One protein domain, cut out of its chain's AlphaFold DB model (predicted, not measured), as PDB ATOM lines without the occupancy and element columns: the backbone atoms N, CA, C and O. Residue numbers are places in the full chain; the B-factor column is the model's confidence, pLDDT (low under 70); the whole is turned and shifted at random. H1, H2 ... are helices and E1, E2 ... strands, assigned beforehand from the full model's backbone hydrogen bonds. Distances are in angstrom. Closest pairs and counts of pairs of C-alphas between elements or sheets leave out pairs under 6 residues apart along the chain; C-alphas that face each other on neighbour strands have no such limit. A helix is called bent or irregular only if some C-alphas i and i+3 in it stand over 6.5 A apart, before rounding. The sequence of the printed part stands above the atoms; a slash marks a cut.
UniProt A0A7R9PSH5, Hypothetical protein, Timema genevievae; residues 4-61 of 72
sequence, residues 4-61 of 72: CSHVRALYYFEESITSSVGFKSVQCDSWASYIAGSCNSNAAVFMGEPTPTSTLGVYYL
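Overview. This is residues 4 to 61 of the 72 residues of the protein "Hypothetical protein" of Timema genevievae (UniProt A0A7R9PSH5). A short ribbon of two antiparallel strands, E1 and E2, has the long helix H1 at one end, near it with residues 12 to 17, and the small helix H2 toward the other. After E2, residues 48 to 61 loop away and fold back, and residues 59 to 60 make a short antiparallel pairing with residues 26 to 27 of E1. The printed part has 58 residues, with two named helices and two named strands in the order H1, E1, H2, E2, and its class is mixed. It is only just compact, close to loose, with a radius of gyration of the C-alphas of 12.0 A and spans of 29 by 27 by 20 A.

Arrangement. Start at E1, residues 23 to 27, and E2, residues 44 to 47, antiparallel neighbours with 134 degrees between their directions. Look for N 25 and O 45 at 2.8 A, and N 45 and O 25 at 2.9 A, both within hydrogen-bond range. C-alphas 26 and 44 face each other at 4.4 A. Next find H1, residues 4 to 18: its closest C-alphas to E1 are those of Ser 16 and Phe 23, 6.6 A apart. Its closest C-alphas to E2 are those of Ser 16 and Met 47, 7.0 A apart. For H2, residues 31 to 35, the closest C-alphas with E1 are those of Val 26 and Tyr 34, 7.8 A apart. H1 and H2 are apart. In H2 every O i to N i+4 pair is within hydrogen-bond range, in H1 7 of 11.

Along the chain. Find C-alpha 4 at (46.470, -31.861, -56.611); from there H1 runs 22.1 A to C-alpha 18. H1 is neither bent nor irregular, but only just: C-alphas 6 and 9 are 6.0 A apart. E1 covers 12.8 A from C-alpha 23 at (31.616, -36.875, -45.344), and H2 covers 6.2 A. E2 runs 9.4 A and ends at C-alpha 47, at (35.198, -38.787, -42.123).

Size, cuts and confidence. The two C-alphas farthest apart are those of Cys 4 and Ser 41, 32.2 A. The printed part has no cut, and no link is long. The mean pLDDT of the printed part is 95.7, and no printed residue is under 70.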
ATOM      1  N   CYS A   4      47.915 -32.137 -56.646       74.44
ATOM      2  CA  CYS A   4      46.470 -31.861 -56.611       74.44
ATOM      3  C   CYS A   4      45.724 -32.815 -55.658       74.44
ATOM      4  O   CYS A   4      44.998 -32.364 -54.777       74.44
ATOM      5  N   SER A   5      45.987 -34.122 -55.753       84.62
ATOM      6  CA  SER A   5      45.327 -35.116 -54.895       84.62
ATOM      7  C   SER A   5      45.819 -35.096 -53.448       84.62
ATOM      8  O   SER A   5      45.045 -35.373 -52.545       84.62
ATOM      9  N   HIS A   6      47.088 -34.748 -53.212       89.50
ATOM     10  CA  HIS A   6      47.630 -34.690 -51.852       89.50
ATOM     11  C   HIS A   6      46.985 -33.553 -51.049       89.50
ATOM     12  O   HIS A   6      46.580 -33.752 -49.910       89.50
ATOM     13  N   VAL A   7      46.838 -32.368 -51.656       91.44
ATOM     14  CA  VAL A   7      46.245 -31.199 -50.982       91.44
ATOM     15  C   VAL A   7      44.744 -31.390 -50.725       91.44
ATOM     16  O   VAL A   7      44.218 -30.836 -49.765       91.44
ATOM     17  N   ARG A   8      44.054 -32.236 -51.503       93.06
ATOM     18  CA  ARG A   8      42.633 -32.548 -51.274       93.06
ATOM     19  C   ARG A   8      42.342 -33.111 -49.884       93.06
ATOM     20  O   ARG A   8      41.280 -32.813 -49.354       93.06
ATOM     21  N   ALA A   9      43.276 -33.841 -49.272       94.12
ATOM     22  CA  ALA A   9      43.106 -34.326 -47.903       94.12
ATOM     23  C   ALA A   9      42.887 -33.176 -46.903       94.12
ATOM     24  O   ALA A   9      42.021 -33.276 -46.039       94.12
ATOM     25  N   LEU A  10      43.620 -32.066 -47.064       94.44
ATOM     26  CA  LEU A  10      43.468 -30.879 -46.219       94.44
ATOM     27  C   LEU A  10      42.101 -30.228 -46.429       94.44
ATOM     28  O   LEU A  10      41.417 -29.945 -45.455       94.44
ATOM     29  N   TYR A  11      41.673 -30.062 -47.684       94.94
ATOM     30  CA  TYR A  11      40.373 -29.459 -47.988       94.94
ATOM     31  C   TYR A  11      39.192 -30.287 -47.473       94.94
ATOM     32  O   TYR A  11      38.223 -29.726 -46.974       94.94
ATOM     33  N   TYR A  12      39.266 -31.617 -47.566       96.75
ATOM     34  CA  TYR A  12      38.218 -32.486 -47.028       96.75
ATOM     35  C   TYR A  12      38.175 -32.436 -45.503       96.75
ATOM     36  O   TYR A  12      37.094 -32.405 -44.923       96.75
ATOM     37  N   PHE A  13      39.339 -32.395 -44.850       97.12
ATOM     38  CA  PHE A  13      39.393 -32.273 -43.399       97.12
ATOM     39  C   PHE A  13      38.865 -30.911 -42.927       97.12
ATOM     40  O   PHE A  13      38.037 -30.869 -42.024       97.12
ATOM     41  N   GLU A  14      39.272 -29.811 -43.561       97.12
ATOM     42  CA  GLU A  14      38.771 -28.464 -43.259       97.12
ATOM     43  C   GLU A  14      37.245 -28.383 -43.398       97.12
ATOM     44  O   GLU A  14      36.555 -27.934 -42.484       97.12
ATOM     45  N   GLU A  15      36.703 -28.893 -44.507       97.19
ATOM     46  CA  GLU A  15      35.257 -28.912 -44.724       97.19
ATOM     47  C   GLU A  15      34.539 -29.813 -43.706       97.19
ATOM     48  O   GLU A  15      33.443 -29.478 -43.267       97.19
ATOM     49  N   SER A  16      35.153 -30.913 -43.255       97.56
ATOM     50  CA  SER A  16      34.526 -31.829 -42.288       97.56
ATOM     51  C   SER A  16      34.199 -31.183 -40.939       97.56
ATOM     52  O   SER A  16      33.269 -31.630 -40.277       97.56
ATOM     53  N   ILE A  17      34.928 -30.128 -40.558       97.50
ATOM     54  CA  ILE A  17      34.753 -29.411 -39.285       97.50
ATOM     55  C   ILE A  17      33.468 -28.573 -39.298       97.50
ATOM     56  O   ILE A  17      32.817 -28.406 -38.271       97.50
ATOM     57  N   THR A  18      33.116 -28.001 -40.453       94.75
ATOM     58  CA  THR A  18      32.019 -27.020 -40.570       94.75
ATOM     59  C   THR A  18      30.851 -27.501 -41.429       94.75
ATOM     60  O   THR A  18      29.820 -26.829 -41.498       94.75
ATOM     61  N   SER A  19      30.978 -28.659 -42.080       93.44
ATOM     62  CA  SER A  19      29.948 -29.204 -42.962       93.44
ATOM     63  C   SER A  19      28.705 -29.633 -42.185       93.44
ATOM     64  O   SER A  19      28.775 -30.437 -41.259       93.44
ATOM     65  N   SER A  20      27.539 -29.153 -42.619       91.06
ATOM     66  CA  SER A  20      26.240 -29.580 -42.088       91.06
ATOM     67  C   SER A  20      25.798 -30.958 -42.590       91.06
ATOM     68  O   SER A  20      24.944 -31.584 -41.968       91.06
ATOM     69  N   VAL A  21      26.361 -31.427 -43.712       94.31
ATOM     70  CA  VAL A  21      26.034 -32.727 -44.326       94.31
ATOM     71  C   VAL A  21      27.104 -33.786 -44.052       94.31
ATOM     72  O   VAL A  21      26.782 -34.963 -43.918       94.31
ATOM     73  N   GLY A  22      28.366 -33.369 -43.912       95.31
ATOM     74  CA  GLY A  22      29.496 -34.227 -43.576       95.31
ATOM     75  C   GLY A  22      29.924 -35.202 -44.680       95.31
ATOM     76  O   GLY A  22      29.289 -35.376 -45.720       95.31
ATOM     77  N   PHE A  23      31.048 -35.875 -44.438       97.88
ATOM     78  CA  PHE A  23      31.616 -36.875 -45.344       97.88
ATOM     79  C   PHE A  23      31.208 -38.286 -44.922       97.88
ATOM     80  O   PHE A  23      32.000 -39.026 -44.327       97.88
ATOM     81  N   LYS A  24      29.954 -38.662 -45.195       96.94
ATOM     82  CA  LYS A  24      29.443 -39.989 -44.840       96.94
ATOM     83  C   LYS A  24      30.236 -41.084 -45.555       96.94
ATOM     84  O   LYS A  24      30.285 -41.152 -46.781       96.94
ATOM     85  N   SER A  25      30.848 -41.949 -44.762       97.44
ATOM     86  CA  SER A  25      31.772 -42.988 -45.201       97.44
ATOM     87  C   SER A  25      31.295 -44.341 -44.711       97.44
ATOM     88  O   SER A  25      30.860 -44.466 -43.569       97.44
ATOM     89  N   VAL A  26      31.374 -45.358 -45.563       97.94
ATOM     90  CA  VAL A  26      30.834 -46.698 -45.293       97.94
ATOM     91  C   VAL A  26      31.971 -47.703 -45.204       97.94
ATOM     92  O   VAL A  26      32.840 -47.733 -46.080       97.94
ATOM     93  N   GLN A  27      31.969 -48.523 -44.153       98.12
ATOM     94  CA  GLN A  27      32.971 -49.566 -43.962       98.12
ATOM     95  C   GLN A  27      32.838 -50.614 -45.059       98.12
ATOM     96  O   GLN A  27      31.747 -51.134 -45.303       98.12
ATOM     97  N   CYS A  28      33.936 -50.951 -45.720       97.94
ATOM     98  CA  CYS A  28      33.914 -51.955 -46.773       97.94
ATOM     99  C   CYS A  28      35.292 -52.593 -46.936       97.94
ATOM    100  O   CYS A  28      36.304 -52.008 -46.553       97.94
ATOM    101  N   ASP A  29      35.345 -53.773 -47.548       95.94
ATOM    102  CA  ASP A  29      36.611 -54.488 -47.744       95.94
ATOM    103  C   ASP A  29      37.424 -53.917 -48.912       95.94
ATOM    104  O   ASP A  29      38.651 -53.981 -48.930       95.94
ATOM    105  N   SER A  30      36.748 -53.339 -49.911       97.56
ATOM    106  CA  SER A  30      37.394 -52.803 -51.106       97.56
ATOM    107  C   SER A  30      36.594 -51.678 -51.757       97.56
ATOM    108  O   SER A  30      35.369 -51.605 -51.635       97.56
ATOM    109  N   TRP A  31      37.287 -50.840 -52.535       96.75
ATOM    110  CA  TRP A  31      36.649 -49.824 -53.374       96.75
ATOM    111  C   TRP A  31      35.656 -50.427 -54.377       96.75
ATOM    112  O   TRP A  31      34.581 -49.872 -54.591       96.75
ATOM    113  N   ALA A  32      35.988 -51.578 -54.970       97.88
ATOM    114  CA  ALA A  32      35.113 -52.252 -55.927       97.88
ATOM    115  C   ALA A  32      33.794 -52.694 -55.272       97.88
ATOM    116  O   ALA A  32      32.724 -52.432 -55.818       97.88
ATOM    117  N   SER A  33      33.862 -53.283 -54.073       97.06
ATOM    118  CA  SER A  33      32.682 -53.673 -53.285       97.06
ATOM    119  C   SER A  33      31.841 -52.462 -52.870       97.06
ATOM    120  O   SER A  33      30.613 -52.528 -52.889       97.06
ATOM    121  N   TYR A  34      32.490 -51.342 -52.537       97.69
ATOM    122  CA  TYR A  34      31.809 -50.088 -52.222       97.69
ATOM    123  C   TYR A  34      31.037 -49.545 -53.436       97.69
ATOM    124  O   TYR A  34      29.854 -49.236 -53.321       97.69
ATOM    125  N   ILE A  35      31.666 -49.493 -54.616       97.19
ATOM    126  CA  ILE A  35      31.013 -49.026 -55.850       97.19
ATOM    127  C   ILE A  35      29.889 -49.962 -56.302       97.19
ATOM    128  O   ILE A  35      28.873 -49.485 -56.806       97.19
ATOM    129  N   ALA A  36      30.030 -51.271 -56.084       96.88
ATOM    130  CA  ALA A  36      28.974 -52.248 -56.342       96.88
ATOM    131  C   ALA A  36      27.787 -52.144 -55.359       96.88
ATOM    132  O   ALA A  36      26.762 -52.788 -55.572       96.88
ATOM    133  N   GLY A  37      27.905 -51.349 -54.287       96.19
ATOM    134  CA  GLY A  37      26.870 -51.195 -53.263       96.19
ATOM    135  C   GLY A  37      26.777 -52.365 -52.279       96.19
ATOM    136  O   GLY A  37      25.859 -52.402 -51.461       96.19
ATOM    137  N   SER A  38      27.732 -53.299 -52.307       96.88
ATOM    138  CA  SER A  38      27.723 -54.511 -51.475       96.88
ATOM    139  C   SER A  38      27.820 -54.225 -49.974       96.88
ATOM    140  O   SER A  38      27.480 -55.078 -49.162       96.88
ATOM    141  N   CYS A  39      28.283 -53.030 -49.605       96.75
ATOM    142  CA  CYS A  39      28.512 -52.613 -48.225       96.75
ATOM    143  C   CYS A  39      27.489 -51.581 -47.721       96.75
ATOM    144  O   CYS A  39      27.678 -51.031 -46.645       96.75
ATOM    145  N   ASN A  40      26.409 -51.292 -48.459       94.12
ATOM    146  CA  ASN A  40      25.467 -50.210 -48.113       94.12
ATOM    147  C   ASN A  40      24.802 -50.359 -46.730       94.12
ATOM    148  O   ASN A  40      24.335 -49.370 -46.170       94.12
ATOM    149  N   SER A  41      24.754 -51.579 -46.194       94.88
ATOM    150  CA  SER A  41      24.201 -51.892 -44.870       94.88
ATOM    151  C   SER A  41      25.258 -51.975 -43.760       94.88
ATOM    152  O   SER A  41      24.908 -52.275 -42.621       94.88
ATOM    153  N   ASN A  42      26.535 -51.736 -44.071       96.69
ATOM    154  CA  ASN A  42      27.618 -51.774 -43.092       96.69
ATOM    155  C   ASN A  42      27.632 -50.518 -42.211       96.69
ATOM    156  O   ASN A  42      26.909 -49.547 -42.447       96.69
ATOM    157  N   ALA A  43      28.502 -50.532 -41.198       96.50
ATOM    158  CA  ALA A  43      28.753 -49.373 -40.357       96.50
ATOM    159  C   ALA A  43      29.125 -48.145 -41.204       96.50
ATOM    160  O   ALA A  43      29.939 -48.225 -42.129       96.50
ATOM    161  N   ALA A  44      28.533 -47.003 -40.861       96.75
ATOM    162  CA  ALA A  44      28.825 -45.726 -41.486       96.75
ATOM    163  C   ALA A  44      29.244 -44.706 -40.429       96.75
ATOM    164  O   ALA A  44      28.649 -44.630 -39.354       96.75
ATOM    165  N   VAL A  45      30.256 -43.911 -40.757       97.38
ATOM    166  CA  VAL A  45      30.788 -42.829 -39.920       97.38
ATOM    167  C   VAL A  45      31.040 -41.601 -40.785       97.38
ATOM    168  O   VAL A  45      31.138 -41.706 -42.009       97.38
ATOM    169  N   PHE A  46      31.161 -40.429 -40.172       97.69
ATOM    170  CA  PHE A  46      31.598 -39.231 -40.882       97.69
ATOM    171  C   PHE A  46      33.121 -39.140 -40.843       97.69
ATOM    172  O   PHE A  46      33.704 -39.205 -39.768       97.69
ATOM    173  N   MET A  47      33.755 -39.009 -42.010       97.62
ATOM    174  CA  MET A  47      35.198 -38.787 -42.123       97.62
ATOM    175  C   MET A  47      35.556 -37.358 -41.699       97.62
ATOM    176  O   MET A  47      34.862 -36.409 -42.064       97.62
ATOM    177  N   GLY A  48      36.695 -37.215 -41.016       97.06
ATOM    178  CA  GLY A  48      37.275 -35.936 -40.612       97.06
ATOM    179  C   GLY A  48      37.179 -35.695 -39.109       97.06
ATOM    180  O   GLY A  48      37.252 -36.651 -38.340       97.06
ATOM    181  N   GLU A  49      37.021 -34.441 -38.688       97.25
ATOM    182  CA  GLU A  49      36.874 -34.069 -37.269       97.25
ATOM    183  C   GLU A  49      35.787 -34.862 -36.514       97.25
ATOM    184  O   GLU A  49      36.112 -35.406 -35.459       97.25
ATOM    185  N   PRO A  50      34.572 -35.082 -37.059       96.38
ATOM    186  CA  PRO A  50      33.526 -35.826 -36.350       96.38
ATOM    187  C   PRO A  50      33.762 -37.348 -36.265       96.38
ATOM    188  O   PRO A  50      32.894 -38.072 -35.771       96.38
ATOM    189  N   THR A  51      34.897 -37.869 -36.750       97.44
ATOM    190  CA  THR A  51      35.187 -39.311 -36.701       97.44
ATOM    191  C   THR A  51      35.391 -39.758 -35.246       97.44
ATOM    192  O   THR A  51      36.313 -39.271 -34.588       97.44
ATOM    193  N   PRO A  52      34.623 -40.738 -34.728       97.06
ATOM    194  CA  PRO A  52      34.863 -41.277 -33.392       97.06
ATOM    195  C   PRO A  52      36.265 -41.886 -33.275       97.06
ATOM    196  O   PRO A  52      36.688 -42.644 -34.150       97.06
ATOM    197  N   THR A  53      36.957 -41.648 -32.160       96.62
ATOM    198  CA  THR A  53      38.311 -42.186 -31.902       96.62
ATOM    199  C   THR A  53      38.357 -43.710 -31.755       96.62
ATOM    200  O   THR A  53      39.428 -44.305 -31.837       96.62
ATOM    201  N   SER A  54      37.202 -44.352 -31.567       97.06
ATOM    202  CA  SER A  54      37.036 -45.809 -31.546       97.06
ATOM    203  C   SER A  54      36.863 -46.436 -32.937       97.06
ATOM    204  O   SER A  54      36.757 -47.658 -33.042       97.06
ATOM    205  N   THR A  55      36.805 -45.631 -34.003       97.12
ATOM    206  CA  THR A  55      36.590 -46.118 -35.373       97.12
ATOM    207  C   THR A  55      37.804 -46.903 -35.862       97.12
ATOM    208  O   THR A  55      38.922 -46.396 -35.868       97.12
ATOM    209  N   LEU A  56      37.576 -48.132 -36.328       96.12
ATOM    210  CA  LEU A  56      38.605 -49.012 -36.883       96.12
ATOM    211  C   LEU A  56      38.163 -49.588 -38.231       96.12
ATOM    212  O   LEU A  56      36.975 -49.818 -38.461       96.12
ATOM    213  N   GLY A  57      39.136 -49.871 -39.099       95.69
ATOM    214  CA  GLY A  57      38.922 -50.472 -40.416       95.69
ATOM    215  C   GLY A  57      39.004 -49.472 -41.570       95.69
ATOM    216  O   GLY A  57      39.466 -48.345 -41.404       95.69
ATOM    217  N   VAL A  58      38.581 -49.912 -42.757       97.50
ATOM    218  CA  VAL A  58      38.641 -49.118 -43.991       97.50
ATOM    219  C   VAL A  58      37.241 -48.672 -44.387       97.50
ATOM    220  O   VAL A  58      36.320 -49.482 -44.487       97.50
ATOM    221  N   TYR A  59      37.102 -47.371 -44.620       98.25
ATOM    222  CA  TYR A  59      35.854 -46.738 -45.012       98.25
ATOM    223  C   TYR A  59      36.034 -46.045 -46.352       98.25
ATOM    224  O   TYR A  59      37.090 -45.481 -46.641       98.25
ATOM    225  N   TYR A  60      34.985 -46.080 -47.162       98.06
ATOM    226  CA  TYR A  60      34.978 -45.489 -48.488       98.06
ATOM    227  C   TYR A  60      33.833 -44.492 -48.609       98.06
ATOM    228  O   TYR A  60      32.747 -44.679 -48.053       98.06
ATOM    229  N   LEU A  61      34.092 -43.427 -49.357       97.38
ATOM    230  CA  LEU A  61      33.114 -42.415 -49.720       97.38
ATOM    231  C   LEU A  61      33.408 -41.886 -51.126       97.38
ATOM    232  O   LEU A  61      34.476 -42.132 -51.692       97.38
TER     233      LEU A  61